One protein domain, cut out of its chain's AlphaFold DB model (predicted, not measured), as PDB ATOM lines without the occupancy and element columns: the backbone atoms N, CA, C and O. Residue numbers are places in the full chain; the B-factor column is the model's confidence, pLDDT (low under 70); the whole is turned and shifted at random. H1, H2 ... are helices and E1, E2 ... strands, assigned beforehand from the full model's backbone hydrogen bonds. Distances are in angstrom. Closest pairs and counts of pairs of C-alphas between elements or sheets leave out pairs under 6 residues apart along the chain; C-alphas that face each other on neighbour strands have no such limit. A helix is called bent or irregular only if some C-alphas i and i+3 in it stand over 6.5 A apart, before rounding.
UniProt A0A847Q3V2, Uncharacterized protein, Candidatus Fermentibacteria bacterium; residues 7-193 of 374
ATOM      1  N   MET A   7     -11.689 -45.533 -29.347       90.25
ATOM      2  CA  MET A   7     -10.818 -46.192 -30.328       90.25
ATOM      3  C   MET A   7      -9.375 -46.290 -29.814       90.25
ATOM      4  O   MET A   7      -8.751 -47.340 -29.899       90.25
ATOM      5  N   CYS A   8      -8.841 -45.223 -29.201       89.19
ATOM      6  CA  CYS A   8      -7.495 -45.267 -28.619       89.19
ATOM      7  C   CYS A   8      -7.409 -46.274 -27.465       89.19
ATOM      8  O   CYS A   8      -6.418 -46.987 -27.350       89.19
ATOM      9  N   GLN A   9      -8.440 -46.344 -26.615       90.50
ATOM     10  CA  GLN A   9      -8.504 -47.364 -25.566       90.50
ATOM     11  C   GLN A   9      -8.537 -48.767 -26.166       90.50
ATOM     12  O   GLN A   9      -7.807 -49.636 -25.698       90.50
ATOM     13  N   TYR A  10      -9.341 -48.971 -27.210       90.00
ATOM     14  CA  TYR A  10      -9.455 -50.252 -27.888       90.00
ATOM     15  C   TYR A  10      -8.111 -50.702 -28.465       90.00
ATOM     16  O   TYR A  10      -7.682 -51.813 -28.162       90.00
ATOM     17  N   VAL A  11      -7.410 -49.834 -29.203       89.56
ATOM     18  CA  VAL A  11      -6.079 -50.127 -29.764       89.56
ATOM     19  C   VAL A  11      -5.090 -50.504 -28.660       89.56
ATOM     20  O   VAL A  11      -4.468 -51.558 -28.743       89.56
ATOM     21  N   VAL A  12      -4.998 -49.714 -27.585       90.31
ATOM     22  CA  VAL A  12      -4.066 -49.980 -26.471       90.31
ATOM     23  C   VAL A  12      -4.392 -51.282 -25.729       90.31
ATOM     24  O   VAL A  12      -3.496 -51.928 -25.198       90.31
ATOM     25  N   GLN A  13      -5.666 -51.670 -25.656       90.44
ATOM     26  CA  GLN A  13      -6.094 -52.879 -24.945       90.44
ATOM     27  C   GLN A  13      -6.011 -54.151 -25.792       90.44
ATOM     28  O   GLN A  13      -5.951 -55.239 -25.227       90.44
ATOM     29  N   ASN A  14      -6.058 -54.030 -27.122       88.81
ATOM     30  CA  ASN A  14      -6.236 -55.170 -28.027       88.81
ATOM     31  C   ASN A  14      -5.086 -55.370 -29.014       88.81
ATOM     32  O   ASN A  14      -5.096 -56.371 -29.731       88.81
ATOM     33  N   SER A  15      -4.121 -54.454 -29.060       88.69
ATOM     34  CA  SER A  15      -2.954 -54.549 -29.931       88.69
ATOM     35  C   SER A  15      -1.668 -54.275 -29.163       88.69
ATOM     36  O   SER A  15      -1.635 -53.456 -28.244       88.69
ATOM     37  N   GLU A  16      -0.593 -54.915 -29.604       91.81
ATOM     38  CA  GLU A  16       0.750 -54.423 -29.358       91.81
ATOM     39  C   GLU A  16       1.134 -53.495 -30.516       91.81
ATOM     40  O   GLU A  16       1.295 -53.931 -31.655       91.81
ATOM     41  N   THR A  17       1.217 -52.190 -30.252       92.06
ATOM     42  CA  THR A  17       1.529 -51.190 -31.284       92.06
ATOM     43  C   THR A  17       2.976 -50.728 -31.169       92.06
ATOM     44  O   THR A  17       3.379 -50.177 -30.144       92.06
ATOM     45  N   TRP A  18       3.732 -50.874 -32.255       95.25
ATOM     46  CA  TRP A  18       5.101 -50.378 -32.366       95.25
ATOM     47  C   TRP A  18       5.137 -49.118 -33.228       95.25
ATOM     48  O   TRP A  18       4.505 -49.046 -34.279       95.25
ATOM     49  N   VAL A  19       5.895 -48.114 -32.786       95.56
ATOM     50  CA  VAL A  19       6.092 -46.865 -33.528       95.56
ATOM     51  C   VAL A  19       7.584 -46.644 -33.709       95.56
ATOM     52  O   VAL A  19       8.312 -46.496 -32.729       95.56
ATOM     53  N   ILE A  20       8.028 -46.587 -34.965       96.94
ATOM     54  CA  ILE A  20       9.398 -46.235 -35.353       96.94
ATOM     55  C   ILE A  20       9.345 -44.825 -35.956       96.94
ATOM     56  O   ILE A  20       9.003 -44.684 -37.128       96.94
ATOM     57  N   PRO A  21       9.648 -43.758 -35.187       96.00
ATOM     58  CA  PRO A  21       9.455 -42.393 -35.675       96.00
ATOM     59  C   PRO A  21      10.347 -42.044 -36.868       96.00
ATOM     60  O   PRO A  21       9.938 -41.294 -37.748       96.00
ATOM     61  N   VAL A  22      11.582 -42.561 -36.882       96.50
ATOM     62  CA  VAL A  22      12.568 -42.288 -37.931       96.50
ATOM     63  C   VAL A  22      13.375 -43.552 -38.205       96.50
ATOM     64  O   VAL A  22      14.202 -43.953 -37.391       96.50
ATOM     65  N   MET A  23      13.147 -44.151 -39.374       96.88
ATOM     66  CA  MET A  23      13.877 -45.335 -39.839       96.88
ATOM     67  C   MET A  23      15.282 -45.000 -40.371       96.88
ATOM     68  O   MET A  23      16.207 -45.793 -40.237       96.88
ATOM     69  N   ASN A  24      15.448 -43.808 -40.955       98.19
ATOM     70  CA  ASN A  24      16.709 -43.308 -41.512       98.19
ATOM     71  C   ASN A  24      17.191 -42.064 -40.734       98.19
ATOM     72  O   ASN A  24      17.007 -40.938 -41.211       98.19
ATOM     73  N   PRO A  25      17.745 -42.218 -39.516       98.19
ATOM     74  CA  PRO A  25      18.150 -41.080 -38.688       98.19
ATOM     75  C   PRO A  25      19.285 -40.260 -39.316       98.19
ATOM     76  O   PRO A  25      19.271 -39.027 -39.234       98.19
ATOM     77  N   ASP A  26      20.222 -40.909 -40.008       98.50
ATOM     78  CA  ASP A  26      21.329 -40.234 -40.689       98.50
ATOM     79  C   ASP A  26      20.822 -39.389 -41.864       98.50
ATOM     80  O   ASP A  26      21.165 -38.206 -41.983       98.50
ATOM     81  N   GLY A  27      19.930 -39.949 -42.685       98.06
ATOM     82  CA  GLY A  27      19.247 -39.222 -43.753       98.06
ATOM     83  C   GLY A  27      18.408 -38.062 -43.218       98.06
ATOM     84  O   GLY A  27      18.513 -36.947 -43.722       98.06
ATOM     85  N   TYR A  28      17.660 -38.271 -42.131       96.56
ATOM     86  CA  TYR A  28      16.891 -37.208 -41.479       96.56
ATOM     87  C   TYR A  28      17.785 -36.040 -41.036       96.56
ATOM     88  O   TYR A  28      17.511 -34.887 -41.371       96.56
ATOM     89  N   SER A  29      18.895 -36.327 -40.347       97.69
ATOM     90  CA  SER A  29      19.828 -35.299 -39.858       97.69
ATOM     91  C   SER A  29      20.518 -34.511 -40.980       97.69
ATOM     92  O   SER A  29      20.837 -33.333 -40.814       97.69
ATOM     93  N   SER A  30      20.722 -35.154 -42.132       97.38
ATOM     94  CA  SER A  30      21.389 -34.583 -43.304       97.38
ATOM     95  C   SER A  30      20.421 -34.026 -44.352       97.38
ATOM     96  O   SER A  30      20.869 -33.540 -45.390       97.38
ATOM     97  N   ASN A  31      19.108 -34.058 -44.085       95.50
ATOM     98  CA  ASN A  31      18.056 -33.726 -45.049       95.50
ATOM     99  C   ASN A  31      18.217 -34.491 -46.382       95.50
ATOM    100  O   ASN A  31      18.154 -33.925 -47.475       95.50
ATOM    101  N   SER A  32      18.466 -35.794 -46.276       96.62
ATOM    102  CA  SER A  32      18.701 -36.722 -47.378       96.62
ATOM    103  C   SER A  32      17.653 -37.834 -47.387       96.62
ATOM    104  O   SER A  32      17.247 -38.349 -46.348       96.62
ATOM    105  N   ARG A  33      17.255 -38.249 -48.596       97.12
ATOM    106  CA  ARG A  33      16.469 -39.474 -48.813       97.12
ATOM    107  C   ARG A  33      17.271 -40.725 -48.447       97.12
ATOM    108  O   ARG A  33      16.722 -41.673 -47.896       97.12
ATOM    109  N   TYR A  34      18.544 -40.727 -48.823       98.31
ATOM    110  CA  TYR A  34      19.451 -41.858 -48.680       98.31
ATOM    111  C   TYR A  34      20.048 -41.904 -47.272       98.31
ATOM    112  O   TYR A  34      20.127 -40.865 -46.609       98.31
ATOM    113  N   ASN A  35      20.474 -43.083 -46.818       98.50
ATOM    114  CA  ASN A  35      21.232 -43.213 -45.570       98.50
ATOM    115  C   ASN A  35      22.667 -42.660 -45.710       98.50
ATOM    116  O   ASN A  35      23.043 -42.136 -46.763       98.50
ATOM    117  N   ALA A  36      23.491 -42.784 -44.663       98.38
ATOM    118  CA  ALA A  36      24.868 -42.274 -44.660       98.38
ATOM    119  C   ALA A  36      25.767 -42.860 -45.769       98.38
ATOM    120  O   ALA A  36      26.727 -42.210 -46.187       98.38
ATOM    121  N   ASN A  37      25.441 -44.050 -46.281       97.94
ATOM    122  CA  ASN A  37      26.162 -44.704 -47.375       97.94
ATOM    123  C   ASN A  37      25.624 -44.328 -48.767       97.94
ATOM    124  O   ASN A  37      26.120 -44.828 -49.777       97.94
ATOM    125  N   GLY A  38      24.621 -43.448 -48.847       97.75
ATOM    126  CA  GLY A  38      23.988 -43.075 -50.109       97.75
ATOM    127  C   GLY A  38      23.035 -44.141 -50.658       97.75
ATOM    128  O   GLY A  38      22.734 -44.115 -51.850       97.75
ATOM    129  N   ILE A  39      22.557 -45.059 -49.811       98.44
ATOM    130  CA  ILE A  39      21.650 -46.145 -50.193       98.44
ATOM    131  C   ILE A  39      20.192 -45.769 -49.928       98.44
ATOM    132  O   ILE A  39      19.851 -45.159 -48.911       98.44
ATOM    133  N   ASP A  40      19.317 -46.120 -50.874       98.38
ATOM    134  CA  ASP A  40      17.867 -46.025 -50.720       98.38
ATOM    135  C   ASP A  40      17.401 -47.234 -49.914       98.38
ATOM    136  O   ASP A  40      17.386 -48.364 -50.410       98.38
ATOM    137  N   LEU A  41      17.034 -46.994 -48.654       98.56
ATOM    138  CA  LEU A  41      16.588 -48.063 -47.767       98.56
ATOM    139  C   LEU A  41      15.338 -48.762 -48.313       98.56
ATOM    140  O   LEU A  41      15.217 -49.967 -48.141       98.56
ATOM    141  N   ASN A  42      14.472 -48.065 -49.063       98.00
ATOM    142  CA  ASN A  42      13.286 -48.660 -49.689       98.00
ATOM    143  C   ASN A  42      13.596 -49.365 -51.028       98.00
ATOM    144  O   ASN A  42      12.722 -49.513 -51.881       98.00
ATOM    145  N   ARG A  43      14.867 -49.725 -51.255       98.19
ATOM    146  CA  ARG A  43      15.374 -50.582 -52.344       98.19
ATOM    147  C   ARG A  43      16.361 -51.629 -51.816       98.19
ATOM    148  O   ARG A  43      17.166 -52.179 -52.569       98.19
ATOM    149  N   ASN A  44      16.379 -51.850 -50.505       98.31
ATOM    150  CA  ASN A  44      17.401 -52.635 -49.823       98.31
ATOM    151  C   ASN A  44      16.822 -53.776 -48.971       98.31
ATOM    152  O   ASN A  44      17.531 -54.344 -48.148       98.31
ATOM    153  N   LEU A  45      15.558 -54.144 -49.177       97.88
ATOM    154  CA  LEU A  45      14.918 -55.292 -48.533       97.88
ATOM    155  C   LEU A  45      14.894 -56.477 -49.505       97.88
ATOM    156  O   LEU A  45      15.171 -56.310 -50.688       97.88
ATOM    157  N   SER A  46      14.645 -57.689 -49.020       96.81
ATOM    158  CA  SER A  46      14.985 -58.928 -49.741       96.81
ATOM    159  C   SER A  46      13.938 -59.474 -50.696       96.81
ATOM    160  O   SER A  46      14.316 -60.163 -51.651       96.81
ATOM    161  N   TYR A  47      12.655 -59.176 -50.497       97.12
ATOM    162  CA  TYR A  47      11.622 -59.785 -51.325       97.12
ATOM    163  C   TYR A  47      11.636 -59.220 -52.743       97.12
ATOM    164  O   TYR A  47      11.527 -58.014 -52.956       97.12
ATOM    165  N   MET A  48      11.813 -60.119 -53.716       96.38
ATOM    166  CA  MET A  48      11.937 -59.791 -55.142       96.38
ATOM    167  C   MET A  48      12.964 -58.684 -55.431       96.38
ATOM    168  O   MET A  48      12.861 -57.965 -56.425       96.38
ATOM    169  N   TRP A  49      13.979 -58.573 -54.571       96.94
ATOM    170  CA  TRP A  49      15.046 -57.594 -54.692       96.94
ATOM    171  C   TRP A  49      15.819 -57.757 -56.001       96.94
ATOM    172  O   TRP A  49      16.123 -58.875 -56.430       96.94
ATOM    173  N   GLN A  50      16.191 -56.635 -56.615       94.56
ATOM    174  CA  GLN A  50      17.043 -56.615 -57.800       94.56
ATOM    175  C   GLN A  50      18.192 -55.615 -57.624       94.56
ATOM    176  O   GLN A  50      17.978 -54.543 -57.058       94.56
ATOM    177  N   PRO A  51      19.397 -55.910 -58.151       89.81
ATOM    178  CA  PRO A  51      20.481 -54.938 -58.183       89.81
ATOM    179  C   PRO A  51      20.088 -53.678 -58.966       89.81
ATOM    180  O   PRO A  51      19.534 -53.768 -60.062       89.81
ATOM    181  N   GLY A  52      20.450 -52.503 -58.447       86.81
ATOM    182  CA  GLY A  52      20.143 -51.209 -59.063       86.81
ATOM    183  C   GLY A  52      19.104 -50.413 -58.273       86.81
ATOM    184  O   GLY A  52      18.917 -50.627 -57.081       86.81
ATOM    185  N   GLY A  53      18.487 -49.411 -58.907       83.25
ATOM    186  CA  GLY A  53      17.421 -48.606 -58.288       83.25
ATOM    187  C   GLY A  53      17.833 -47.723 -57.099       83.25
ATOM    188  O   GLY A  53      16.976 -47.049 -56.543       83.25
ATOM    189  N   GLY A  54      19.116 -47.699 -56.725       91.69
ATOM    190  CA  GLY A  54      19.618 -47.028 -55.521       91.69
ATOM    191  C   GLY A  54      19.740 -47.942 -54.296       91.69
ATOM    192  O   GLY A  54      20.121 -47.458 -53.235       91.69
ATOM    193  N   GLY A  55      19.443 -49.239 -54.431       93.12
ATOM    194  CA  GLY A  55      19.650 -50.230 -53.376       93.12
ATOM    195  C   GLY A  55      21.128 -50.541 -53.124       93.12
ATOM    196  O   GLY A  55      21.991 -50.259 -53.957       93.12
ATOM    197  N   GLY A  56      21.413 -51.127 -51.961       94.88
ATOM    198  CA  GLY A  56      22.766 -51.523 -51.568       94.88
ATOM    199  C   GLY A  56      23.301 -52.754 -52.307       94.88
ATOM    200  O   GLY A  56      22.727 -53.216 -53.290       94.88
ATOM    201  N   SER A  57      24.436 -53.298 -51.860       95.94
ATOM    202  CA  SER A  57      25.142 -54.378 -52.581       95.94
ATOM    203  C   SER A  57      24.393 -55.713 -52.629       95.94
ATOM    204  O   SER A  57      24.657 -56.546 -53.495       95.94
ATOM    205  N   ASN A  58      23.508 -55.936 -51.665       96.81
ATOM    206  CA  ASN A  58      22.653 -57.105 -51.497       96.81
ATOM    207  C   ASN A  58      21.478 -56.715 -50.577       96.81
ATOM    208  O   ASN A  58      21.515 -55.637 -49.973       96.81
ATOM    209  N   PRO A  59      20.429 -57.549 -50.466       96.94
ATOM    210  CA  PRO A  59      19.386 -57.318 -49.480       96.94
ATOM    211  C   PRO A  59      19.942 -57.177 -48.069       96.94
ATOM    212  O   PRO A  59      20.830 -57.934 -47.674       96.94
ATOM    213  N   PHE A  60      19.387 -56.232 -47.316       97.19
ATOM    214  CA  PHE A  60      19.790 -55.903 -45.954       97.19
ATOM    215  C   PHE A  60      21.275 -55.552 -45.812       97.19
ATOM    216  O   PHE A  60      21.873 -55.822 -44.774       97.19
ATOM    217  N   SER A  61      21.897 -54.975 -46.845       97.44
ATOM    218  CA  SER A  61      23.293 -54.525 -46.746       97.44
ATOM    219  C   SER A  61      23.479 -53.398 -45.733       97.44
ATOM    220  O   SER A  61      24.572 -53.243 -45.190       97.44
ATOM    221  N   GLU A  62      22.429 -52.609 -45.496       98.38
ATOM    222  CA  GLU A  62      22.478 -51.442 -44.626       98.38
ATOM    223  C   GLU A  62      22.101 -51.788 -43.176       98.38
ATOM    224  O   GLU A  62      21.241 -52.644 -42.934       98.38
ATOM    225  N   PRO A  63      22.726 -51.130 -42.182       98.19
ATOM    226  CA  PRO A  63      22.444 -51.398 -40.776       98.19
ATOM    227  C   PRO A  63      20.985 -51.110 -40.408       98.19
ATOM    228  O   PRO A  63      20.416 -51.837 -39.596       98.19
ATOM    229  N   GLU A  64      20.360 -50.103 -41.020       98.62
ATOM    230  CA  GLU A  64      18.962 -49.765 -40.775       98.62
ATOM    231  C   GLU A  64      18.042 -50.902 -41.230       98.62
ATOM    232  O   GLU A  64      17.251 -51.414 -40.445       98.62
ATOM    233  N   THR A  65      18.177 -51.380 -42.467       98.12
ATOM    234  CA  THR A  65      17.322 -52.459 -42.990       98.12
ATOM    235  C   THR A  65      17.593 -53.792 -42.291       98.12
ATOM    236  O   THR A  65      16.650 -54.542 -42.041       98.12
ATOM    237  N   CYS A  66      18.836 -54.062 -41.871       97.81
ATOM    238  CA  CYS A  66      19.153 -55.157 -40.949       97.81
ATOM    239  C   CYS A  66      18.413 -55.034 -39.610       97.81
ATOM    240  O   CYS A  66      17.922 -56.039 -39.098       97.81
ATOM    241  N   ALA A  67      18.344 -53.834 -39.031       97.62
ATOM    242  CA  ALA A  67      17.647 -53.607 -37.770       97.62
ATOM    243  C   ALA A  67      16.140 -53.851 -37.914       97.62
ATOM    244  O   ALA A  67      15.585 -54.585 -37.105       97.62
ATOM    245  N   LEU A  68      15.506 -53.327 -38.972       97.19
ATOM    246  CA  LEU A  68      14.088 -53.588 -39.260       97.19
ATOM    247  C   LEU A  68      13.812 -55.076 -39.466       97.19
ATOM    248  O   LEU A  68      12.886 -55.608 -38.865       97.19
ATOM    249  N   ARG A  69      14.649 -55.766 -40.250       96.81
ATOM    250  CA  ARG A  69      14.555 -57.219 -40.411       96.81
ATOM    251  C   ARG A  69      14.613 -57.925 -39.065       96.81
ATOM    252  O   ARG A  69      13.790 -58.789 -38.814       96.81
ATOM    253  N   ASN A  70      15.575 -57.577 -38.213       95.69
ATOM    254  CA  ASN A  70      15.800 -58.258 -36.940       95.69
ATOM    255  C   ASN A  70      14.688 -58.028 -35.905       95.69
ATOM    256  O   ASN A  70      14.659 -58.766 -34.928       95.69
ATOM    257  N   LEU A  71      13.786 -57.059 -36.107       94.88
ATOM    258  CA  LEU A  71      12.576 -56.947 -35.287       94.88
ATOM    259  C   LEU A  71      11.630 -58.131 -35.494       94.88
ATOM    260  O   LEU A  71      10.887 -58.441 -34.571       94.88
ATOM    261  N   THR A  72      11.679 -58.755 -36.682       94.44
ATOM    262  CA  THR A  72      10.760 -59.827 -37.082       94.44
ATOM    263  C   THR A  72      11.448 -61.157 -37.406       94.44
ATOM    264  O   THR A  72      10.998 -62.220 -36.994       94.44
ATOM    265  N   MET A  73      12.558 -61.127 -38.143       94.50
ATOM    266  CA  MET A  73      13.212 -62.284 -38.768       94.50
ATOM    267  C   MET A  73      14.648 -62.483 -38.269       94.50
ATOM    268  O   MET A  73      15.619 -62.235 -38.995       94.50
ATOM    269  N   THR A  74      14.817 -62.954 -37.037       89.31
ATOM    270  CA  THR A  74      16.148 -63.150 -36.431       89.31
ATOM    271  C   THR A  74      16.957 -64.273 -37.100       89.31
ATOM    272  O   THR A  74      18.189 -64.215 -37.122       89.31
ATOM    273  N   ALA A  75      16.282 -65.252 -37.715       91.44
ATOM    274  CA  ALA A  75      16.883 -66.393 -38.416       91.44
ATOM    275  C   ALA A  75      16.923 -66.256 -39.956       91.44
ATOM    276  O   ALA A  75      17.112 -67.250 -40.665       91.44
ATOM    277  N   TRP A  76      16.745 -65.045 -40.502       93.31
ATOM    278  CA  TRP A  76      16.743 -64.812 -41.954       93.31
ATOM    279  C   TRP A  76      17.978 -65.433 -42.655       93.31
ATOM    280  O   TRP A  76      19.097 -65.293 -42.152       93.31
ATOM    281  N   PRO A  77      17.821 -66.098 -43.824       94.38
ATOM    282  CA  PRO A  77      16.634 -66.149 -44.689       94.38
ATOM    283  C   PRO A  77      15.651 -67.287 -44.377       94.38
ATOM    284  O   PRO A  77      14.750 -67.549 -45.173       94.38
ATOM    285  N   ALA A  78      15.816 -68.001 -43.261       92.56
ATOM    286  CA  ALA A  78      14.844 -69.015 -42.881       92.56
ATOM    287  C   ALA A  78      13.513 -68.345 -42.506       92.56
ATOM    288  O   ALA A  78      13.481 -67.412 -41.710       92.56
ATOM    289  N   GLN A  79      12.410 -68.839 -43.072       90.81
ATOM    290  CA  GLN A  79      11.058 -68.401 -42.717       90.81
ATOM    291  C   GLN A  79      10.552 -69.172 -41.492       90.81
ATOM    292  O   GLN A  79       9.557 -69.897 -41.556       90.81
ATOM    293  N   ASN A  80      11.289 -69.058 -40.393       92.12
ATOM    294  CA  ASN A  80      11.020 -69.669 -39.097       92.12
ATOM    295  C   ASN A  80      11.598 -68.761 -37.997       92.12
ATOM    296  O   ASN A  80      12.289 -67.790 -38.304       92.12
ATOM    297  N   SER A  81      11.345 -69.081 -36.731       92.31
ATOM    298  CA  SER A  81      11.894 -68.342 -35.585       92.31
ATOM    299  C   SER A  81      11.550 -66.846 -35.595       92.31
ATOM    300  O   SER A  81      12.410 -66.009 -35.330       92.31
ATOM    301  N   TYR A  82      10.310 -66.505 -35.955       95.12
ATOM    302  CA  TYR A  82       9.861 -65.114 -35.962       95.12
ATOM    303  C   TYR A  82       9.616 -64.611 -34.540       95.12
ATOM    304  O   TYR A  82       8.944 -65.276 -33.758       95.12
ATOM    305  N   GLU A  83      10.116 -63.422 -34.233       94.88
ATOM    306  CA  GLU A  83       9.796 -62.660 -33.019       94.88
ATOM    307  C   GLU A  83       9.004 -61.436 -33.474       94.88
ATOM    308  O   GLU A  83       9.335 -60.892 -34.506       94.88
ATOM    309  N   ASN A  84       7.950 -60.997 -32.804       94.44
ATOM    310  CA  ASN A  84       7.089 -59.888 -33.241       94.44
ATOM    311  C   ASN A  84       6.656 -59.970 -34.734       94.44
ATOM    312  O   ASN A  84       6.931 -59.047 -35.516       94.44
ATOM    313  N   PRO A  85       6.010 -61.061 -35.202       94.56
ATOM    314  CA  PRO A  85       5.485 -61.129 -36.565       94.56
ATOM    315  C   PRO A  85       4.315 -60.147 -36.751       94.56
ATOM    316  O   PRO A  85       3.151 -60.481 -36.528       94.56
ATOM    317  N   PHE A  86       4.625 -58.914 -37.168       95.62
ATOM    318  CA  PHE A  86       3.640 -57.844 -37.335       95.62
ATOM    319  C   PHE A  86       2.545 -58.235 -38.335       95.62
ATOM    320  O   PHE A  86       2.813 -58.589 -39.480       95.62
ATOM    321  N   CYS A  87       1.282 -58.145 -37.924       95.25
ATOM    322  CA  CYS A  87       0.167 -58.538 -38.786       95.25
ATOM    323  C   CYS A  87      -0.223 -57.463 -39.812       95.25
ATOM    324  O   CYS A  87      -0.646 -57.801 -40.919       95.25
ATOM    325  N   ALA A  88      -0.063 -56.185 -39.467       96.31
ATOM    326  CA  ALA A  88      -0.323 -55.051 -40.344       96.31
ATOM    327  C   ALA A  88       0.504 -53.831 -39.920       96.31
ATOM    328  O   ALA A  88       0.733 -53.626 -38.725       96.31
ATOM    329  N   SER A  89       0.905 -53.012 -40.893       97.25
ATOM    330  CA  SER A  89       1.818 -51.881 -40.687       97.25
ATOM    331  C   SER A  89       1.555 -50.739 -41.675       97.25
ATOM    332  O   SER A  89       0.956 -50.942 -42.734       97.25
ATOM    333  N   LEU A  90       2.013 -49.532 -41.324       98.12
ATOM    334  CA  LEU A  90       2.026 -48.356 -42.199       98.12
ATOM    335  C   LEU A  90       3.452 -47.795 -42.286       98.12
ATOM    336  O   LEU A  90       4.014 -47.362 -41.277       98.12
ATOM    337  N   SER A  91       4.010 -47.737 -43.492       97.25
ATOM    338  CA  SER A  91       5.264 -47.060 -43.810       97.25
ATOM    339  C   SER A  91       4.980 -45.654 -44.354       97.25
ATOM    340  O   SER A  91       4.394 -45.472 -45.419       97.25
ATOM    341  N   MET A  92       5.375 -44.625 -43.597       97.19
ATOM    342  CA  MET A  92       5.048 -43.225 -43.910       97.19
ATOM    343  C   MET A  92       6.091 -42.600 -44.846       97.19
ATOM    344  O   MET A  92       7.286 -42.589 -44.548       97.19
ATOM    345  N   HIS A  93       5.628 -42.061 -45.967       97.94
ATOM    346  CA  HIS A  93       6.410 -41.455 -47.040       97.94
ATOM    347  C   HIS A  93       5.895 -40.043 -47.362       97.94
ATOM    348  O   HIS A  93       4.864 -39.615 -46.853       97.94
ATOM    349  N   GLY A  94       6.627 -39.297 -48.189       95.94
ATOM    350  CA  GLY A  94       6.166 -38.015 -48.717       95.94
ATOM    351  C   GLY A  94       6.669 -37.785 -50.139       95.94
ATOM    352  O   GLY A  94       7.691 -38.343 -50.557       95.94
ATOM    353  N   GLY A  95       6.010 -36.876 -50.853       96.44
ATOM    354  CA  GLY A  95       6.235 -36.602 -52.275       96.44
ATOM    355  C   GLY A  95       5.002 -36.830 -53.146       96.44
ATOM    356  O   GLY A  95       5.019 -36.428 -54.305       96.44
ATOM    357  N   GLU A  96       3.955 -37.425 -52.581       97.75
ATOM    358  CA  GLU A  96       2.621 -37.590 -53.160       97.75
ATOM    359  C   GLU A  96       1.577 -37.575 -52.017       97.75
ATOM    360  O   GLU A  96       1.945 -37.465 -50.846       97.75
ATOM    361  N   ALA A  97       0.285 -37.640 -52.332       98.12
ATOM    362  CA  ALA A  97      -0.794 -37.831 -51.366       98.12
ATOM    363  C   ALA A  97      -1.598 -39.091 -51.724       98.12
ATOM    364  O   ALA A  97      -2.617 -39.005 -52.409       98.12
ATOM    365  N   CYS A  98      -1.137 -40.270 -51.306       98.56
ATOM    366  CA  CYS A  98      -1.799 -41.526 -51.646       98.56
ATOM    367  C   CYS A  98      -1.568 -42.660 -50.645       98.56
ATOM    368  O   CYS A  98      -0.660 -42.626 -49.815       98.56
ATOM    369  N   PHE A  99      -2.406 -43.686 -50.756       98.69
ATOM    370  CA  PHE A  99      -2.243 -44.971 -50.095       98.69
ATOM    371  C   PHE A  99      -1.855 -46.020 -51.137       98.69
ATOM    372  O   PHE A  99      -2.610 -46.300 -52.069       98.69
ATOM    373  N   ASN A 100      -0.667 -46.583 -50.980       98.38
ATOM    374  CA  ASN A 100      -0.049 -47.524 -51.896       98.38
ATOM    375  C   ASN A 100       0.051 -48.904 -51.244       98.38
ATOM    376  O   ASN A 100       0.549 -49.022 -50.122       98.38
ATOM    377  N   TYR A 101      -0.387 -49.940 -51.955       98.12
ATOM    378  CA  TYR A 101      -0.393 -51.313 -51.452       98.12
ATOM    379  C   TYR A 101       0.296 -52.310 -52.394       98.12
ATOM    380  O   TYR A 101       0.520 -52.032 -53.573       98.12
ATOM    381  N   VAL A 102       0.626 -53.487 -51.856       97.81
ATOM    382  CA  VAL A 102       1.335 -54.565 -52.563       97.81
ATOM    383  C   VAL A 102       0.578 -55.084 -53.800       97.81
ATOM    384  O   VAL A 102      -0.644 -55.151 -53.812       97.81
ATOM    385  N   TRP A 103       1.251 -55.553 -54.847       98.06
ATOM    386  CA  TRP A 103       2.706 -55.601 -54.991       98.06
ATOM    387  C   TRP A 103       3.242 -54.344 -55.668       98.06
ATOM    388  O   TRP A 103       2.641 -53.817 -56.605       98.06
ATOM    389  N   ASN A 104       4.434 -53.926 -55.270       97.94
ATOM    390  CA  ASN A 104       5.192 -52.898 -55.965       97.94
ATOM    391  C   ASN A 104       6.042 -53.470 -57.115       97.94
ATOM    392  O   ASN A 104       6.259 -52.795 -58.125       97.94
ATOM    393  N   TYR A 105       6.507 -54.720 -57.004       97.31
ATOM    394  CA  TYR A 105       7.425 -55.319 -57.980       97.31
ATOM    395  C   TYR A 105       6.766 -55.837 -59.265       97.31
ATOM    396  O   TYR A 105       7.448 -55.976 -60.286       97.31
ATOM    397  N   SER A 106       5.478 -56.195 -59.243       96.94
ATOM    398  CA  SER A 106       4.795 -56.777 -60.409       96.94
ATOM    399  C   SER A 106       3.274 -56.815 -60.270       96.94
ATOM    400  O   SER A 106       2.753 -56.704 -59.173       96.94
ATOM    401  N   SER A 107       2.579 -57.125 -61.366       96.81
ATOM    402  CA  SER A 107       1.136 -57.402 -61.397       96.81
ATOM    403  C   SER A 107       0.764 -58.830 -60.953       96.81
ATOM    404  O   SER A 107      -0.178 -59.425 -61.487       96.81
ATOM    405  N   ALA A 108       1.574 -59.463 -60.100       95.38
ATOM    406  CA  ALA A 108       1.295 -60.811 -59.614       95.38
ATOM    407  C   ALA A 108       0.028 -60.825 -58.747       95.38
ATOM    408  O   ALA A 108      -0.296 -59.843 -58.089       95.38
ATOM    409  N   ALA A 109      -0.679 -61.955 -58.713       92.38
ATOM    410  CA  ALA A 109      -1.857 -62.079 -57.861       92.38
ATOM    411  C   ALA A 109      -1.488 -61.918 -56.371       92.38
ATOM    412  O   ALA A 109      -0.487 -62.468 -55.899       92.38
ATOM    413  N   VAL A 110      -2.325 -61.191 -55.631       93.94
ATOM    414  CA  VAL A 110      -2.215 -60.984 -54.184       93.94
ATOM    415  C   VAL A 110      -3.307 -61.816 -53.507       93.94
ATOM    416  O   VAL A 110      -4.479 -61.725 -53.846       93.94
ATOM    417  N   GLN A 111      -2.929 -62.676 -52.564       93.75
ATOM    418  CA  GLN A 111      -3.871 -63.587 -51.893       93.75
ATOM    419  C   GLN A 111      -4.886 -62.844 -51.004       93.75
ATOM    420  O   GLN A 111      -6.047 -63.235 -50.936       93.75
ATOM    421  N   ASP A 112      -4.462 -61.748 -50.373       95.19
ATOM    422  CA  ASP A 112      -5.270 -60.921 -49.475       95.19
ATOM    423  C   ASP A 112      -5.880 -59.674 -50.153       95.19
ATOM    424  O   ASP A 112      -6.249 -58.732 -49.452       95.19
ATOM    425  N   THR A 113      -6.012 -59.628 -51.493       94.31
ATOM    426  CA  THR A 113      -6.438 -58.408 -52.226       94.31
ATOM    427  C   THR A 113      -7.678 -57.747 -51.630       94.31
ATOM    428  O   THR A 113      -7.690 -56.534 -51.463       94.31
ATOM    429  N   LEU A 114      -8.720 -58.519 -51.302       93.81
ATOM    430  CA  LEU A 114      -9.975 -57.949 -50.797       93.81
ATOM    431  C   LEU A 114      -9.776 -57.186 -49.483       93.81
ATOM    432  O   LEU A 114     -10.322 -56.102 -49.319       93.81
ATOM    433  N   LEU A 115      -8.984 -57.743 -48.567       95.75
ATOM    434  CA  LEU A 115      -8.687 -57.120 -47.280       95.75
ATOM    435  C   LEU A 115      -7.772 -55.902 -47.441       95.75
ATOM    436  O   LEU A 115      -8.018 -54.870 -46.830       95.75
ATOM    437  N   ILE A 116      -6.733 -56.021 -48.269       97.56
ATOM    438  CA  ILE A 116      -5.773 -54.941 -48.532       97.56
ATOM    439  C   ILE A 116      -6.474 -53.728 -49.154       97.56
ATOM    440  O   ILE A 116      -6.253 -52.595 -48.732       97.56
ATOM    441  N   VAL A 117      -7.363 -53.964 -50.124       97.12
ATOM    442  CA  VAL A 117      -8.152 -52.896 -50.749       97.12
ATOM    443  C   VAL A 117      -9.147 -52.295 -49.755       97.12
ATOM    444  O   VAL A 117      -9.259 -51.077 -49.703       97.12
ATOM    445  N   ASP A 118      -9.818 -53.100 -48.921       97.19
ATOM    446  CA  ASP A 118     -10.700 -52.575 -47.862       97.19
ATOM    447  C   ASP A 118      -9.946 -51.650 -46.891       97.19
ATOM    448  O   ASP A 118     -10.397 -50.537 -46.623       97.19
ATOM    449  N   MET A 119      -8.756 -52.056 -46.433       97.81
ATOM    450  CA  MET A 119      -7.898 -51.225 -45.580       97.81
ATOM    451  C   MET A 119      -7.509 -49.906 -46.264       97.81
ATOM    452  O   MET A 119      -7.555 -48.850 -45.629       97.81
ATOM    453  N   ALA A 120      -7.149 -49.959 -47.548       98.25
ATOM    454  CA  ALA A 120      -6.745 -48.789 -48.320       98.25
ATOM    455  C   ALA A 120      -7.897 -47.794 -48.532       98.25
ATOM    456  O   ALA A 120      -7.737 -46.598 -48.277       98.25
ATOM    457  N   GLU A 121      -9.064 -48.282 -48.956       98.31
ATOM    458  CA  GLU A 121     -10.239 -47.444 -49.214       98.31
ATOM    459  C   GLU A 121     -10.771 -46.820 -47.920       98.31
ATOM    460  O   GLU A 121     -11.035 -45.621 -47.881       98.31
ATOM    461  N   ARG A 122     -10.817 -47.571 -46.810       97.81
ATOM    462  CA  ARG A 122     -11.201 -47.013 -45.502       97.81
ATOM    463  C   ARG A 122     -10.258 -45.921 -45.022       97.81
ATOM    464  O   ARG A 122     -10.707 -44.906 -44.484       97.81
ATOM    465  N   TYR A 123      -8.954 -46.112 -45.221       98.62
ATOM    466  CA  TYR A 123      -7.978 -45.079 -44.901       98.62
ATOM    467  C   TYR A 123      -8.253 -43.811 -45.718       98.62
ATOM    468  O   TYR A 123      -8.279 -42.711 -45.153       98.62
ATOM    469  N   ALA A 124      -8.466 -43.960 -47.029       98.50
ATOM    470  CA  ALA A 124      -8.712 -42.855 -47.948       98.50
ATOM    471  C   ALA A 124     -10.030 -42.121 -47.658       98.50
ATOM    472  O   ALA A 124     -10.027 -40.891 -47.620       98.50
ATOM    473  N   ASP A 125     -11.111 -42.843 -47.356       98.38
ATOM    474  CA  ASP A 125     -12.429 -42.285 -47.016       98.38
ATOM    475  C   ASP A 125     -12.390 -41.355 -45.792       98.38
ATOM    476  O   ASP A 125     -13.141 -40.379 -45.709       98.38
ATOM    477  N   LEU A 126     -11.513 -41.652 -44.830       98.25
ATOM    478  CA  LEU A 126     -11.331 -40.853 -43.616       98.25
ATOM    479  C   LEU A 126     -10.254 -39.768 -43.757       98.25
ATOM    480  O   LEU A 126     -10.192 -38.857 -42.924       98.25
ATOM    481  N   CYS A 127      -9.408 -39.857 -44.786       98.44
ATOM    482  CA  CYS A 127      -8.266 -38.971 -44.963       98.44
ATOM    483  C   CYS A 127      -8.739 -37.596 -45.437       98.44
ATOM    484  O   CYS A 127      -9.485 -37.463 -46.405       98.44
ATOM    485  N   GLN A 128      -8.279 -36.537 -44.772       98.44
ATOM    486  CA  GLN A 128      -8.684 -35.165 -45.099       98.44
ATOM    487  C   GLN A 128      -7.675 -34.431 -45.990       98.44
ATOM    488  O   GLN A 128      -7.789 -33.215 -46.181       98.44
ATOM    489  N   VAL A 129      -6.671 -35.133 -46.522       97.75
ATOM    490  CA  VAL A 129      -5.725 -34.561 -47.486       97.75
ATOM    491  C   VAL A 129      -6.431 -34.396 -48.841       97.75
ATOM    492  O   VAL A 129      -6.958 -35.366 -49.387       97.75
ATOM    493  N   PRO A 130      -6.481 -33.182 -49.422       95.44
ATOM    494  CA  PRO A 130      -7.155 -32.970 -50.698       95.44
ATOM    495  C   PRO A 130      -6.526 -33.785 -51.830       95.44
ATOM    496  O   PRO A 130      -5.326 -33.694 -52.069       95.44
ATOM    497  N   GLY A 131      -7.358 -34.523 -52.567       95.62
ATOM    498  CA  GLY A 131      -6.904 -35.334 -53.697       95.62
ATOM    499  C   GLY A 131      -6.206 -36.633 -53.297       95.62
ATOM    500  O   GLY A 131      -5.598 -37.248 -54.167       95.62
ATOM    501  N   PHE A 132      -6.301 -37.045 -52.027       98.50
ATOM    502  CA  PHE A 132      -5.775 -38.327 -51.571       98.50
ATOM    503  C   PHE A 132      -6.407 -39.484 -52.355       98.50
ATOM    504  O   PHE A 132      -7.625 -39.521 -52.539       98.50
ATOM    505  N   TRP A 133      -5.580 -40.401 -52.848       98.06
ATOM    506  CA  TRP A 133      -6.011 -41.485 -53.733       98.06
ATOM    507  C   TRP A 133      -5.370 -42.822 -53.356       98.06
ATOM    508  O   TRP A 133      -4.406 -42.873 -52.599       98.06
ATOM    509  N   VAL A 134      -5.925 -43.913 -53.874       98.69
ATOM    510  CA  VAL A 134      -5.493 -45.287 -53.586       98.69
ATOM    511  C   VAL A 134      -4.860 -45.902 -54.833       98.69
ATOM    512  O   VAL A 134      -5.338 -45.685 -55.950       98.69
ATOM    513  N   THR A 135      -3.788 -46.679 -54.665       98.06
ATOM    514  CA  THR A 135      -3.113 -47.347 -55.781       98.06
ATOM    515  C   THR A 135      -2.470 -48.673 -55.411       98.06
ATOM    516  O   THR A 135      -1.947 -48.848 -54.313       98.06
ATOM    517  N   GLU A 136      -2.477 -49.596 -56.367       97.50
ATOM    518  CA  GLU A 136      -1.596 -50.758 -56.337       97.50
ATOM    519  C   GLU A 136      -0.197 -50.333 -56.806       97.50
ATOM    520  O   GLU A 136      -0.056 -49.647 -57.824       97.50
ATOM    521  N   GLY A 137       0.841 -50.766 -56.096       97.50
ATOM    522  CA  GLY A 137       2.208 -50.287 -56.274       97.50
ATOM    523  C   GLY A 137       2.744 -50.349 -57.693       97.50
ATOM    524  O   GLY A 137       3.146 -49.333 -58.267       97.50
ATOM    525  N   TRP A 138       2.697 -51.531 -58.307       97.44
ATOM    526  CA  TRP A 138       3.220 -51.734 -59.658       97.44
ATOM    527  C   TRP A 138       2.486 -50.881 -60.704       97.44
ATOM    528  O   TRP A 138       3.083 -50.521 -61.724       97.44
ATOM    529  N   ALA A 139       1.203 -50.572 -60.470       97.62
ATOM    530  CA  ALA A 139       0.369 -49.795 -61.380       97.62
ATOM    531  C   ALA A 139       0.721 -48.301 -61.337       97.62
ATOM    532  O   ALA A 139       0.586 -47.616 -62.355       97.62
ATOM    533  N   TRP A 140       1.208 -47.805 -60.196       97.75
ATOM    534  CA  TRP A 140       1.778 -46.465 -60.092       97.75
ATOM    535  C   TRP A 140       3.174 -46.414 -60.718       97.75
ATOM    536  O   TRP A 140       3.386 -45.685 -61.694       97.75
ATOM    537  N   TYR A 141       4.121 -47.191 -60.184       96.12
ATOM    538  CA  TYR A 141       5.426 -47.441 -60.794       96.12
ATOM    539  C   TYR A 141       6.130 -48.633 -60.137       96.12
ATOM    540  O   TYR A 141       6.139 -48.794 -58.922       96.12
ATOM    541  N   VAL A 142       6.797 -49.445 -60.957       96.88
ATOM    542  CA  VAL A 142       7.476 -50.654 -60.479       96.88
ATOM    543  C   VAL A 142       8.729 -50.317 -59.671       96.88
ATOM    544  O   VAL A 142       9.611 -49.591 -60.145       96.88
ATOM    545  N   ILE A 143       8.841 -50.914 -58.484       96.31
ATOM    546  CA  ILE A 143      10.027 -50.872 -57.618       96.31
ATOM    547  C   ILE A 143      10.299 -52.257 -57.027       96.31
ATOM    548  O   ILE A 143       9.434 -53.120 -57.040       96.31
ATOM    549  N   THR A 144      11.515 -52.489 -56.542       97.44
ATOM    550  CA  THR A 144      11.904 -53.757 -55.912       97.44
ATOM    551  C   THR A 144      12.660 -53.496 -54.618       97.44
ATOM    552  O   THR A 144      13.339 -52.473 -54.485       97.44
ATOM    553  N   GLY A 145      12.573 -54.435 -53.673       97.38
ATOM    554  CA  GLY A 145      13.279 -54.339 -52.397       97.38
ATOM    555  C   GLY A 145      12.726 -53.277 -51.446       97.38
ATOM    556  O   GLY A 145      13.503 -52.687 -50.696       97.38
ATOM    557  N   ASP A 146      11.423 -53.010 -51.508       97.62
ATOM    558  CA  ASP A 146      10.705 -52.134 -50.582       97.62
ATOM    559  C   ASP A 146      10.123 -52.889 -49.373       97.62
ATOM    560  O   ASP A 146      10.150 -54.120 -49.301       97.62
ATOM    561  N   VAL A 147       9.619 -52.126 -48.399       97.06
ATOM    562  CA  VAL A 147       9.081 -52.640 -47.123       97.06
ATOM    563  C   VAL A 147       7.718 -53.303 -47.239       97.06
ATOM    564  O   VAL A 147       7.443 -54.261 -46.513       97.06
ATOM    565  N   ASN A 148       6.909 -52.847 -48.188       94.62
ATOM    566  CA  ASN A 148       5.573 -53.350 -48.460       94.62
ATOM    567  C   ASN A 148       5.642 -54.803 -48.928       94.62
ATOM    568  O   ASN A 148       5.113 -55.719 -48.290       94.62
ATOM    569  N   ASP A 149       6.393 -55.010 -50.005       98.12
ATOM    570  CA  ASP A 149       6.562 -56.301 -50.646       98.12
ATOM    571  C   ASP A 149       7.371 -57.250 -49.758       98.12
ATOM    572  O   ASP A 149       7.074 -58.443 -49.701       98.12
ATOM    573  N   TRP A 150       8.359 -56.740 -49.014       98.00
ATOM    574  CA  TRP A 150       9.097 -57.543 -48.040       98.00
ATOM    575  C   TRP A 150       8.206 -58.084 -46.927       98.00
ATOM    576  O   TRP A 150       8.246 -59.286 -46.657       98.00
ATOM    577  N   SER A 151       7.382 -57.233 -46.314       97.38
ATOM    578  CA  SER A 151       6.566 -57.639 -45.170       97.38
ATOM    579  C   SER A 151       5.581 -58.740 -45.545       97.38
ATOM    580  O   SER A 151       5.540 -59.812 -44.930       97.38
ATOM    581  N   TYR A 152       4.860 -58.522 -46.641       97.81
ATOM    582  CA  TYR A 152       3.853 -59.459 -47.120       97.81
ATOM    583  C   TYR A 152       4.489 -60.710 -47.744       97.81
ATOM    584  O   TYR A 152       4.029 -61.844 -47.560       97.81
ATOM    585  N   GLY A 153       5.596 -60.523 -48.456       96.31
ATOM    586  CA  GLY A 153       6.323 -61.569 -49.149       96.31
ATOM    587  C   GLY A 153       7.087 -62.524 -48.236       96.31
ATOM    588  O   GLY A 153       7.032 -63.736 -48.447       96.31
ATOM    589  N   GLU A 154       7.778 -62.029 -47.216       95.62
ATOM    590  CA  GLU A 154       8.656 -62.879 -46.409       95.62
ATOM    591  C   GLU A 154       8.011 -63.434 -45.152       95.62
ATOM    592  O   GLU A 154       8.305 -64.583 -44.827       95.62
ATOM    593  N   TYR A 155       7.119 -62.696 -44.492       94.00
ATOM    594  CA  TYR A 155       6.513 -63.152 -43.235       94.00
ATOM    595  C   TYR A 155       4.991 -62.996 -43.163       94.00
ATOM    596  O   TYR A 155       4.381 -63.410 -42.180       94.00
ATOM    597  N   GLY A 156       4.370 -62.476 -44.226       95.56
ATOM    598  CA  GLY A 156       2.917 -62.401 -44.364       95.56
ATOM    599  C   GLY A 156       2.258 -61.207 -43.675       95.56
ATOM    600  O   GLY A 156       1.029 -61.138 -43.653       95.56
ATOM    601  N   GLY A 157       3.050 -60.270 -43.147       96.06
ATOM    602  CA  GLY A 157       2.557 -59.018 -42.580       96.06
ATOM    603  C   GLY A 157       2.038 -58.070 -43.657       96.06
ATOM    604  O   GLY A 157       2.659 -57.910 -44.707       96.06
ATOM    605  N   ILE A 158       0.897 -57.433 -43.410       96.88
ATOM    606  CA  ILE A 158       0.246 -56.546 -44.378       96.88
ATOM    607  C   ILE A 158       0.701 -55.096 -44.148       96.88
ATOM    608  O   ILE A 158       0.041 -54.312 -43.463       96.88
ATOM    609  N   ASP A 159       1.870 -54.744 -44.685       97.00
ATOM    610  CA  ASP A 159       2.382 -53.368 -44.669       97.00
ATOM    611  C   ASP A 159       1.782 -52.548 -45.822       97.00
ATOM    612  O   ASP A 159       1.576 -53.067 -46.920       97.00
ATOM    613  N   HIS A 160       1.553 -51.250 -45.604       97.94
ATOM    614  CA  HIS A 160       1.091 -50.296 -46.624       97.94
ATOM    615  C   HIS A 160       1.960 -49.043 -46.635       97.94
ATOM    616  O   HIS A 160       2.344 -48.547 -45.579       97.94
ATOM    617  N   THR A 161       2.231 -48.497 -47.817       98.44
ATOM    618  CA  THR A 161       2.939 -47.224 -47.956       98.44
ATOM    619  C   THR A 161       1.926 -46.087 -47.983       98.44
ATOM    620  O   THR A 161       1.045 -46.049 -48.839       98.44
ATOM    621  N   VAL A 162       2.057 -45.129 -47.070       98.69
ATOM    622  CA  VAL A 162       1.227 -43.918 -47.051       98.69
ATOM    623  C   VAL A 162       2.090 -42.730 -47.446       98.69
ATOM    624  O   VAL A 162       2.953 -42.302 -46.684       98.69
ATOM    625  N   GLU A 163       1.843 -42.169 -48.622       98.44
ATOM    626  CA  GLU A 163       2.395 -40.886 -49.043       98.44
ATOM    627  C   GLU A 163       1.553 -39.775 -48.397       98.44
ATOM    628  O   GLU A 163       0.410 -39.532 -48.785       98.44
ATOM    629  N   VAL A 164       2.081 -39.152 -47.341       98.19
ATOM    630  CA  VAL A 164       1.290 -38.289 -46.442       98.19
ATOM    631  C   VAL A 164       1.052 -36.889 -47.003       98.19
ATOM    632  O   VAL A 164       0.120 -36.196 -46.603       98.19
ATOM    633  N   HIS A 165       1.924 -36.416 -47.895       97.94
ATOM    634  CA  HIS A 165       1.844 -35.065 -48.433       97.94
ATOM    635  C   HIS A 165       2.736 -34.884 -49.670       97.94
ATOM    636  O   HIS A 165       3.876 -35.355 -49.711       97.94
ATOM    637  N   VAL A 166       2.254 -34.109 -50.649       96.75
ATOM    638  CA  VAL A 166       2.977 -33.801 -51.901       96.75
ATOM    639  C   VAL A 166       4.281 -33.026 -51.674       96.75
ATOM    640  O   VAL A 166       5.261 -33.200 -52.397       96.75
ATOM    641  N   ASP A 167       4.317 -32.175 -50.647       95.81
ATOM    642  CA  ASP A 167       5.532 -31.501 -50.184       95.81
ATOM    643  C   ASP A 167       6.218 -32.332 -49.095       95.81
ATOM    644  O   ASP A 167       5.687 -32.477 -47.992       95.81
ATOM    645  N   LYS A 168       7.423 -32.827 -49.402       95.12
ATOM    646  CA  LYS A 168       8.283 -33.597 -48.488       95.12
ATOM    647  C   LYS A 168       8.749 -32.797 -47.270       95.12
ATOM    648  O   LYS A 168       9.217 -33.393 -46.308       95.12
ATOM    649  N   GLN A 169       8.677 -31.468 -47.331       93.19
ATOM    650  CA  GLN A 169       9.096 -30.550 -46.273       93.19
ATOM    651  C   GLN A 169       7.961 -29.585 -45.919       93.19
ATOM    652  O   GLN A 169       8.168 -28.375 -45.800       93.19
ATOM    653  N   ALA A 170       6.755 -30.139 -45.749       94.25
ATOM    654  CA  ALA A 170       5.577 -29.379 -45.361       94.25
ATOM    655  C   ALA A 170       5.862 -28.480 -44.144       94.25
ATOM    656  O   ALA A 170       6.505 -28.876 -43.171       94.25
ATOM    657  N   SER A 171       5.362 -27.246 -44.195       95.31
ATOM    658  CA  SER A 171       5.579 -26.261 -43.125       95.31
ATOM    659  C   SER A 171       4.632 -26.422 -41.929       95.31
ATOM    660  O   SER A 171       4.928 -25.903 -40.854       95.31
ATOM    661  N   ASP A 172       3.529 -27.163 -42.093       96.56
ATOM    662  CA  ASP A 172       2.511 -27.421 -41.067       96.56
ATOM    663  C   ASP A 172       2.303 -28.928 -40.836       96.56
ATOM    664  O   ASP A 172       1.272 -29.508 -41.175       96.56
ATOM    665  N   TRP A 173       3.309 -29.585 -40.252       94.94
ATOM    666  CA  TRP A 173       3.209 -30.998 -39.868       94.94
ATOM    667  C   TRP A 173       2.065 -31.313 -38.889       94.94
ATOM    668  O   TRP A 173       1.452 -32.367 -39.050       94.94
ATOM    669  N   PRO A 174       1.720 -30.452 -37.907       97.50
ATOM    670  CA  PRO A 174       0.528 -30.663 -37.086       97.50
ATOM    671  C   PRO A 174      -0.770 -30.688 -37.901       97.50
ATOM    672  O   PRO A 174      -1.624 -31.534 -37.640       97.50
ATOM    673  N   GLY A 175      -0.910 -29.802 -38.892       98.00
ATOM    674  CA  GLY A 175      -2.036 -29.805 -39.825       98.00
ATOM    675  C   GLY A 175      -2.108 -31.092 -40.645       98.00
ATOM    676  O   GLY A 175      -3.152 -31.739 -40.659       98.00
ATOM    677  N   VAL A 176      -0.985 -31.519 -41.234       97.69
ATOM    678  CA  VAL A 176      -0.899 -32.794 -41.976       97.69
ATOM    679  C   VAL A 176      -1.270 -33.971 -41.070       97.69
ATOM    680  O   VAL A 176      -2.143 -34.766 -41.407       97.69
ATOM    681  N   ALA A 177      -0.697 -34.057 -39.869       96.88
ATOM    682  CA  ALA A 177      -1.016 -35.121 -38.918       96.88
ATOM    683  C   ALA A 177      -2.507 -35.142 -38.540       96.88
ATOM    684  O   ALA A 177      -3.102 -36.216 -38.450       96.88
ATOM    685  N   ALA A 178      -3.136 -33.975 -38.365       98.06
ATOM    686  CA  ALA A 178      -4.567 -33.880 -38.085       98.06
ATOM    687  C   ALA A 178      -5.431 -34.414 -39.242       98.06
ATOM    688  O   ALA A 178      -6.473 -35.015 -38.984       98.06
ATOM    689  N   GLN A 179      -4.988 -34.257 -40.494       98.38
ATOM    690  CA  GLN A 179      -5.699 -34.773 -41.670       98.38
ATOM    691  C   GLN A 179      -5.660 -36.304 -41.782       98.38
ATOM    692  O   GLN A 179      -6.585 -36.884 -42.346       98.38
ATOM    693  N   HIS A 180      -4.630 -36.946 -41.222       98.44
ATOM    694  CA  HIS A 180      -4.471 -38.406 -41.196       98.44
ATOM    695  C   HIS A 180      -4.953 -39.064 -39.898       98.44
ATOM    696  O   HIS A 180      -5.076 -40.287 -39.836       98.44
ATOM    697  N   TYR A 181      -5.207 -38.277 -38.847       96.38
ATOM    698  CA  TYR A 181      -5.428 -38.777 -37.489       96.38
ATOM    699  C   TYR A 181      -6.514 -39.858 -37.409       96.38
ATOM    700  O   TYR A 181      -6.285 -40.918 -36.828       96.38
ATOM    701  N   MET A 182      -7.679 -39.610 -38.016       96.62
ATOM    702  CA  MET A 182      -8.782 -40.574 -37.985       96.62
ATOM    703  C   MET A 182      -8.517 -41.799 -38.860       96.62
ATOM    704  O   MET A 182      -8.837 -42.900 -38.427       96.62
ATOM    705  N   SER A 183      -7.889 -41.638 -40.029       97.94
ATOM    706  CA  SER A 183      -7.517 -42.757 -40.904       97.94
ATOM    707  C   SER A 183      -6.537 -43.716 -40.231       97.94
ATOM    708  O   SER A 183      -6.712 -44.928 -40.289       97.94
ATOM    709  N   ILE A 184      -5.519 -43.181 -39.550       97.00
ATOM    710  CA  ILE A 184      -4.534 -43.991 -38.821       97.00
ATOM    711  C   ILE A 184      -5.199 -44.711 -37.643       97.00
ATOM    712  O   ILE A 184      -4.939 -45.891 -37.416       97.00
ATOM    713  N   LEU A 185      -6.059 -44.019 -36.892       95.00
ATOM    714  CA  LEU A 185      -6.731 -44.614 -35.741       95.00
ATOM    715  C   LEU A 185      -7.706 -45.728 -36.155       95.00
ATOM    716  O   LEU A 185      -7.711 -46.782 -35.524       95.00
ATOM    717  N   ASP A 186      -8.473 -45.517 -37.229       95.81
ATOM    718  CA  ASP A 186      -9.352 -46.534 -37.819       95.81
ATOM    719  C   ASP A 186      -8.551 -47.737 -38.337       95.81
ATOM    720  O   ASP A 186      -8.909 -48.879 -38.049       95.81
ATOM    721  N   PHE A 187      -7.419 -47.499 -39.010       97.19
ATOM    722  CA  PHE A 187      -6.530 -48.567 -39.470       97.19
ATOM    723  C   PHE A 187      -6.095 -49.476 -38.315       97.19
ATOM    724  O   PHE A 187      -6.298 -50.687 -38.380       97.19
ATOM    725  N   PHE A 188      -5.557 -48.914 -37.227       94.88
ATOM    726  CA  PHE A 188      -5.087 -49.716 -36.092       94.88
ATOM    727  C   PHE A 188      -6.219 -50.393 -35.309       94.88
ATOM    728  O   PHE A 188      -6.035 -51.503 -34.812       94.88
ATOM    729  N   GLU A 189      -7.397 -49.772 -35.216       92.94
ATOM    730  CA  GLU A 189      -8.569 -50.406 -34.598       92.94
ATOM    731  C   GLU A 189      -9.020 -51.649 -35.382       92.94
ATOM    732  O   GLU A 189      -9.422 -52.653 -34.793       92.94
ATOM    733  N   ASN A 190      -8.920 -51.615 -36.710       92.56
ATOM    734  CA  ASN A 190      -9.453 -52.671 -37.567       92.56
ATOM    735  C   ASN A 190      -8.412 -53.720 -37.961       92.56
ATOM    736  O   ASN A 190      -8.782 -54.875 -38.165       92.56
ATOM    737  N   ALA A 191      -7.126 -53.368 -37.959       91.94
ATOM    738  CA  ALA A 191      -6.015 -54.288 -38.188       91.94
ATOM    739  C   ALA A 191      -5.998 -55.478 -37.213       91.94
ATOM    740  O   ALA A 191      -5.474 -56.535 -37.544       91.94
ATOM    741  N   VAL A 192      -6.605 -55.340 -36.029       89.75
ATOM    742  CA  VAL A 192      -6.710 -56.432 -35.050       89.75
ATOM    743  C   VAL A 192      -7.960 -57.300 -35.197       89.75
ATOM    744  O   VAL A 192      -8.086 -58.276 -34.460       89.75
ATOM    745  N   SER A 193      -8.874 -56.985 -36.119       93.50
ATOM    746  CA  SER A 193     -10.048 -57.820 -36.421       93.50
ATOM    747  C   SER A 193      -9.659 -59.023 -37.273       93.50
ATOM    748  O   SER A 193      -8.846 -58.905 -38.182       93.50
TER     749      SER A 193
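What this domain is: This is residues 7 to 193 of the 374 residues of an uncharacterized protein of Candidatus Fermentibacteria bacterium (UniProt A0A847Q3V2). A small, twisted four-stranded sheet stands in the middle, with H4 and H7 over one face and H6 with short H5 on the other, three layers with helices on both faces. Beyond H6 lies a loop-rich side that holds H3, H2 and the long stretch 31 to 62, while H1 packs on the outside of H7 near its end. The printed part has 187 residues, with seven named helices and four named strands in the order H1 H2 H3 E1 E2 H4 E3 H5 H6 E4 H7; under half of the residues are in them, and the class is mixed. The sheet's order is E1 E4 E2 E3, mixed. The whole is compact and rounded, with a radius of gyration of the C-alphas of 16.1 A and spans of 40 by 37 by 32 A.

Where its parts are: Start with E1, residues 88 to 93, 16.6 A, at C-alpha 88 (-0.323, -55.051, -40.344). Beside it find E4, 158 to 164, 18.4 A, then E2, 97 to 101, 13.5 A, and E3, 133 to 136, 10.6 A. Look next for H4, 113 to 126, 20.2 A, H6, 147 to 155, 11.5 A, and H5, 137 to 140. H7, 173 to 191, 25.1 A, ends at C-alpha 191 (-6.015, -54.288, -38.188). H1 is 7 to 14, H2 25 to 30 and H3 63 to 70.

How they stand to each other: E1 and E4 are parallel, with N 91 and O 160 2.8 A apart; E4 and E2 are antiparallel, N 100 to O 161 2.8 A; E2 and E3 are parallel, N 135 to O 99 2.9 A. E2, H4, E3 form a strand-helix-strand unit, two parallel neighbour strands with a helix between, and its crossover is right-handed. H4 lies over E2, at a height over the sheet of 8.2 A. On the same face H7 is over E1, its local plane fitted to just 6 C-alphas. H7 is irregular, C-alphas 179 and 182 being 7.5 A apart, with a kink of 47 degrees near residue 180. Its residues 180 to 187 touch H4, closest C-alphas Tyr 123 and Ser 183, 4.6 A; its residues 185 to 189 touch H1, Val 11 and Glu 189, 5.4 A. On the opposite face H6 is over E4, closest C-alphas Asn 148 and Asp 159, 5.0 A; H5 is over none of the strands. H3 is near H6, with 5 pairs of C-alphas within 10 A; H2 touches no helix. Every O i to N i+4 pair is within hydrogen-bond range in H1, H2, H3, H4 and H6, and 13 of 15 in H7; H5 is too short for such a pair.

The domain as a whole: The farthest C-alphas, Gln 9 and Pro 51, are 44.3 A apart. The printed part has no cut; the links H2 to H3, H3 to E1 and E2 to H4 are long. No printed residue is under 70 in pLDDT.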